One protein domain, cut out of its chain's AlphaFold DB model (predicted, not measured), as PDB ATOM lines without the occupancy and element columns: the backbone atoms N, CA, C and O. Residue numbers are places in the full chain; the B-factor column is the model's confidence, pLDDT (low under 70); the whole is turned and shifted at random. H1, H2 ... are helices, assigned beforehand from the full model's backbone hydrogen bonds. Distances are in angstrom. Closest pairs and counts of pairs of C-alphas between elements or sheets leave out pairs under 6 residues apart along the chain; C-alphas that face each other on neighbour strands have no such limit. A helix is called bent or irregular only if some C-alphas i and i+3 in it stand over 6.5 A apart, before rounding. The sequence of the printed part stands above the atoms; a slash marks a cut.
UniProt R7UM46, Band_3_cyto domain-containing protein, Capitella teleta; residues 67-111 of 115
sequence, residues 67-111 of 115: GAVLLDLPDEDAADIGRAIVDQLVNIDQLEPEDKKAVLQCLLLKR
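AT A GLANCE: This is residues 67 to 111 of the 115 residues of the protein "Band_3_cyto domain-containing protein" of Capitella teleta (UniProt R7UM46). A longer helix, H1, and a shorter one, H2, make a flat, splayed helical hairpin, with the loop of residues 92 to 99 joining them across one end. The first stretch, residues 67 to 77, runs back along the side of H1 away from H2 and then turns round to the start of H1, while residues 108 to 111 trail on past the end of H2. The printed part has 45 residues with two named helices, H1 then H2 along the chain, and no named strand; its class is all helix, though the named helices hold 22 of the 45 residues, under half. It is compact, with a radius of gyration of the C-alphas of 10.4 A, and its C-alphas span 25 by 25 by 13 A.

HOW THE PARTS SIT: The longest helix, H1, residues 78 to 91, touches H2, residues 100 to 107, with 8 pairs of C-alphas within 8 A. Their closest C-alphas, those of Val 86 and Lys 100, are 6.2 A apart. Their centres are 9.4 A apart, and they run opposite ways at a steep tilt of 41 degrees, forming a helical hairpin. In H1 and H2 every O i to N i+4 pair is within hydrogen-bond range.

IN THESE COORDINATES: H1 runs 19.7 A from C-alpha 78 at (166.539, 157.872, 198.362) to C-alpha 91 at (157.545, 153.360, 215.299). H2 runs 10.7 A from C-alpha 100 at (166.291, 159.949, 213.680) to C-alpha 107 at (171.761, 157.066, 204.962). Neither helix is bent.

THE WHOLE: The two C-alphas farthest apart, those of Asp 93 and Arg 111, are 27.9 A apart. The printed part has no cut, and the link from H1 to H2, 8 residues, is short. The mean pLDDT of the printed part is 95.0, and no printed residue is under 70.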
ATOM      1  N   GLY A  67     162.665 143.417 212.243       93.06
ATOM      2  CA  GLY A  67     163.027 144.646 211.550       93.06
ATOM      3  C   GLY A  67     161.848 145.307 210.846       93.06
ATOM      4  O   GLY A  67     160.789 144.707 210.660       93.06
ATOM      5  N   ALA A  68     162.066 146.555 210.441       93.88
ATOM      6  CA  ALA A  68     161.125 147.300 209.621       93.88
ATOM      7  C   ALA A  68     160.969 146.635 208.244       93.88
ATOM      8  O   ALA A  68     161.954 146.369 207.555       93.88
ATOM      9  N   VAL A  69     159.721 146.388 207.839       94.25
ATOM     10  CA  VAL A  69     159.371 145.872 206.511       94.25
ATOM     11  C   VAL A  69     158.379 146.842 205.883       94.25
ATOM     12  O   VAL A  69     157.238 146.932 206.333       94.25
ATOM     13  N   LEU A  70     158.826 147.572 204.862       94.38
ATOM     14  CA  LEU A  70     157.999 148.471 204.060       94.38
ATOM     15  C   LEU A  70     157.883 147.872 202.656       94.38
ATOM     16  O   LEU A  70     158.891 147.689 201.977       94.38
ATOM     17  N   LEU A  71     156.664 147.522 202.254       94.81
ATOM     18  CA  LEU A  71     156.351 146.986 200.929       94.81
ATOM     19  C   LEU A  71     155.487 147.995 200.180       94.81
ATOM     20  O   LEU A  71     154.739 148.738 200.812       94.81
ATOM     21  N   ASP A  72     155.594 147.997 198.851       93.50
ATOM     22  CA  ASP A  72     154.810 148.865 197.964       93.50
ATOM     23  C   ASP A  72     154.915 150.356 198.334       93.50
ATOM     24  O   ASP A  72     153.939 151.107 198.271       93.50
ATOM     25  N   LEU A  73     156.117 150.779 198.748       93.69
ATOM     26  CA  LEU A  73     156.395 152.174 199.065       93.69
ATOM     27  C   LEU A  73     156.258 153.020 197.782       93.69
ATOM     28  O   LEU A  73     156.839 152.648 196.762       93.69
ATOM     29  N   PRO A  74     155.491 154.126 197.805       90.44
ATOM     30  CA  PRO A  74     155.265 154.955 196.621       90.44
ATOM     31  C   PRO A  74     156.441 155.889 196.301       90.44
ATOM     32  O   PRO A  74     156.464 156.472 195.220       90.44
ATOM     33  N   ASP A  75     157.376 156.061 197.239       92.94
ATOM     34  CA  ASP A  75     158.525 156.956 197.114       92.94
ATOM     35  C   ASP A  75     159.588 156.372 196.170       92.94
ATOM     36  O   ASP A  75     159.940 155.194 196.261       92.94
ATOM     37  N   GLU A  76     160.134 157.207 195.284       90.19
ATOM     38  CA  GLU A  76     161.134 156.793 194.286       90.19
ATOM     39  C   GLU A  76     162.543 157.336 194.577       90.19
ATOM     40  O   GLU A  76     163.530 156.816 194.049       90.19
ATOM     41  N   ASP A  77     162.676 158.367 195.417       93.69
ATOM     42  CA  ASP A  77     163.965 158.962 195.761       93.69
ATOM     43  C   ASP A  77     164.523 158.450 197.096       93.69
ATOM     44  O   ASP A  77     163.810 158.131 198.046       93.69
ATOM     45  N   ALA A  78     165.854 158.401 197.187       91.81
ATOM     46  CA  ALA A  78     166.539 157.872 198.362       91.81
ATOM     47  C   ALA A  78     166.260 158.669 199.651       91.81
ATOM     48  O   ALA A  78     166.353 158.101 200.740       91.81
ATOM     49  N   ALA A  79     165.941 159.965 199.556       94.12
ATOM     50  CA  ALA A  79     165.688 160.801 200.726       94.12
ATOM     51  C   ALA A  79     164.329 160.496 201.357       94.12
ATOM     52  O   ALA A  79     164.248 160.368 202.582       94.12
ATOM     53  N   ASP A  80     163.293 160.337 200.541       95.44
ATOM     54  CA  ASP A  80     161.953 159.994 200.999       95.44
ATOM     55  C   ASP A  80     161.874 158.519 201.421       95.44
ATOM     56  O   ASP A  80     161.380 158.237 202.516       95.44
ATOM     57  N   ILE A  81     162.528 157.601 200.692       96.25
ATOM     58  CA  ILE A  81     162.709 156.202 201.131       96.25
ATOM     59  C   ILE A  81     163.439 156.145 202.483       96.25
ATOM     60  O   ILE A  81     162.995 155.472 203.416       96.25
ATOM     61  N   GLY A  82     164.554 156.872 202.624       96.06
ATOM     62  CA  GLY A  82     165.320 156.933 203.869       96.06
ATOM     63  C   GLY A  82     164.492 157.473 205.034       96.06
ATOM     64  O   GLY A  82     164.573 156.947 206.144       96.06
ATOM     65  N   ARG A  83     163.645 158.479 204.787       96.06
ATOM     66  CA  ARG A  83     162.723 159.013 205.797       96.06
ATOM     67  C   ARG A  83     161.688 157.970 206.211       96.06
ATOM     68  O   ARG A  83     161.526 157.757 207.408       96.06
ATOM     69  N   ALA A  84     161.051 157.291 205.258       96.75
ATOM     70  CA  ALA A  84     160.066 156.249 205.543       96.75
ATOM     71  C   ALA A  84     160.661 155.104 206.382       96.75
ATOM     72  O   ALA A  84     160.042 154.646 207.345       96.75
ATOM     73  N   ILE A  85     161.894 154.684 206.071       96.12
ATOM     74  CA  ILE A  85     162.622 153.665 206.840       96.12
ATOM     75  C   ILE A  85     162.858 154.132 208.277       96.12
ATOM     76  O   ILE A  85     162.539 153.409 209.218       96.12
ATOM     77  N   VAL A  86     163.411 155.334 208.460       97.31
ATOM     78  CA  VAL A  86     163.739 155.861 209.792       97.31
ATOM     79  C   VAL A  86     162.479 156.070 210.633       97.31
ATOM     80  O   VAL A  86     162.466 155.716 211.810       97.31
ATOM     81  N   ASP A  87     161.403 156.576 210.033       96.50
ATOM     82  CA  ASP A  87     160.109 156.750 210.699       96.50
ATOM     83  C   ASP A  87     159.556 155.409 211.180       96.50
ATOM     84  O   ASP A  87     159.106 155.290 212.323       96.50
ATOM     85  N   GLN A  88     159.653 154.378 210.338       96.75
ATOM     86  CA  GLN A  88     159.211 153.042 210.703       96.75
ATOM     87  C   GLN A  88     160.088 152.415 211.789       96.75
ATOM     88  O   GLN A  88     159.546 151.741 212.659       96.75
ATOM     89  N   LEU A  89     161.407 152.638 211.777       97.00
ATOM     90  CA  LEU A  89     162.311 152.147 212.824       97.00
ATOM     91  C   LEU A  89     161.986 152.748 214.195       97.00
ATOM     92  O   LEU A  89     162.013 152.020 215.185       97.00
ATOM     93  N   VAL A  90     161.629 154.035 214.249       97.12
ATOM     94  CA  VAL A  90     161.159 154.680 215.486       97.12
ATOM     95  C   VAL A  90     159.818 154.094 215.930       97.12
ATOM     96  O   VAL A  90     159.649 153.757 217.093       97.12
ATOM     97  N   ASN A  91     158.876 153.906 215.003       96.56
ATOM     98  CA  ASN A  91     157.545 153.360 215.299       96.56
ATOM     99  C   ASN A  91     157.575 151.931 215.883       96.56
ATOM    100  O   ASN A  91     156.668 151.541 216.612       96.56
ATOM    101  N   ILE A  92     158.599 151.137 215.552       96.06
ATOM    102  CA  ILE A  92     158.783 149.776 216.087       96.06
ATOM    103  C   ILE A  92     159.779 149.709 217.256       96.06
ATOM    104  O   ILE A  92     160.264 148.617 217.569       96.06
ATOM    105  N   ASP A  93     160.117 150.855 217.856       95.69
ATOM    106  CA  ASP A  93     161.058 150.989 218.974       95.69
ATOM    107  C   ASP A  93     162.454 150.390 218.685       95.69
ATOM    108  O   ASP A  93     163.115 149.832 219.564       95.69
ATOM    109  N   GLN A  94     162.912 150.453 217.428       95.25
ATOM    110  CA  GLN A  94     164.276 150.060 217.031       95.25
ATOM    111  C   GLN A  94     165.232 151.237 216.875       95.25
ATOM    112  O   GLN A  94     166.434 151.025 216.702       95.25
ATOM    113  N   LEU A  95     164.709 152.458 216.925       96.88
ATOM    114  CA  LEU A  95     165.486 153.680 216.880       96.88
ATOM    115  C   LEU A  95     164.865 154.707 217.820       96.88
ATOM    116  O   LEU A  95     163.657 154.926 217.782       96.88
ATOM    117  N   GLU A  96     165.695 155.359 218.625       97.50
ATOM    118  CA  GLU A  96     165.235 156.447 219.481       97.50
ATOM    119  C   GLU A  96     164.870 157.678 218.624       97.50
ATOM    120  O   GLU A  96     165.571 157.989 217.647       97.50
ATOM    121  N   PRO A  97     163.789 158.412 218.947       96.38
ATOM    122  CA  PRO A  97     163.370 159.591 218.186       96.38
ATOM    123  C   PRO A  97     164.465 160.654 218.017       96.38
ATOM    124  O   PRO A  97     164.481 161.375 217.017       96.38
ATOM    125  N   GLU A  98     165.386 160.757 218.973       97.31
ATOM    126  CA  GLU A  98     166.501 161.702 218.980       97.31
ATOM    127  C   GLU A  98     167.550 161.367 217.908       97.31
ATOM    128  O   GLU A  98     168.129 162.271 217.296       97.31
ATOM    129  N   ASP A  99     167.740 160.078 217.615       97.31
ATOM    130  CA  ASP A  99     168.736 159.582 216.662       97.31
ATOM    131  C   ASP A  99     168.250 159.637 215.208       97.31
ATOM    132  O   ASP A  99     169.052 159.576 214.269       97.31
ATOM    133  N   LYS A 100     166.943 159.838 214.996       95.94
ATOM    134  CA  LYS A 100     166.291 159.949 213.680       95.94
ATOM    135  C   LYS A 100     167.065 160.831 212.703       95.94
ATOM    136  O   LYS A 100     167.318 160.446 211.561       95.94
ATOM    137  N   LYS A 101     167.457 162.028 213.148       96.62
ATOM    138  CA  LYS A 101     168.166 162.990 212.297       96.62
ATOM    139  C   LYS A 101     169.556 162.484 211.914       96.62
ATOM    140  O   LYS A 101     169.948 162.630 210.759       96.62
ATOM    141  N   ALA A 102     170.285 161.910 212.868       96.50
ATOM    142  CA  ALA A 102     171.641 161.426 212.647       96.50
ATOM    143  C   ALA A 102     171.650 160.226 211.689       96.50
ATOM    144  O   ALA A 102     172.428 160.209 210.734       96.50
ATOM    145  N   VAL A 103     170.736 159.270 211.879       96.75
ATOM    146  CA  VAL A 103     170.607 158.094 211.005       96.75
ATOM    147  C   VAL A 103     170.189 158.497 209.595       96.75
ATOM    148  O   VAL A 103     170.819 158.057 208.634       96.75
ATOM    149  N   LEU A 104     169.199 159.385 209.446       96.75
ATOM    150  CA  LEU A 104     168.790 159.872 208.127       96.75
ATOM    151  C   LEU A 104     169.946 160.571 207.398       96.75
ATOM    152  O   LEU A 104     170.165 160.330 206.216       96.75
ATOM    153  N   GLN A 105     170.724 161.401 208.099       95.56
ATOM    154  CA  GLN A 105     171.914 162.025 207.519       95.56
ATOM    155  C   GLN A 105     172.941 160.983 207.067       95.56
ATOM    156  O   GLN A 105     173.490 161.129 205.979       95.56
ATOM    157  N   CYS A 106     173.164 159.926 207.854       95.94
ATOM    158  CA  CYS A 106     174.080 158.846 207.492       95.94
ATOM    159  C   CYS A 106     173.619 158.082 206.244       95.94
ATOM    160  O   CYS A 106     174.432 157.832 205.358       95.94
ATOM    161  N   LEU A 107     172.326 157.758 206.131       95.19
ATOM    162  CA  LEU A 107     171.761 157.066 204.962       95.19
ATOM    163  C   LEU A 107     171.921 157.867 203.661       95.19
ATOM    164  O   LEU A 107     172.019 157.279 202.590       95.19
ATOM    165  N   LEU A 108     171.984 159.198 203.755       95.00
ATOM    166  CA  LEU A 108     172.097 160.106 202.608       95.00
ATOM    167  C   LEU A 108     173.532 160.573 202.325       95.00
ATOM    168  O   LEU A 108     173.744 161.440 201.474       95.00
ATOM    169  N   LEU A 109     174.530 160.020 203.023       94.44
ATOM    170  CA  LEU A 109     175.930 160.312 202.734       94.44
ATOM    171  C   LEU A 109     176.305 159.870 201.317       94.44
ATOM    172  O   LEU A 109     175.808 158.880 200.782       94.44
ATOM    173  N   LYS A 110     177.240 160.609 200.710       86.94
ATOM    174  CA  LYS A 110     177.728 160.301 199.366       86.94
ATOM    175  C   LYS A 110     178.362 158.907 199.338       86.94
ATOM    176  O   LYS A 110     179.225 158.588 200.159       86.94
ATOM    177  N   ARG A 111     177.979 158.129 198.329       87.88
ATOM    178  CA  ARG A 111     178.581 156.835 198.004       87.88
ATOM    179  C   ARG A 111     179.909 157.048 197.273       87.88
ATOM    180  O   ARG A 111     179.990 157.851 196.339       87.88
TER     181      ARG A 111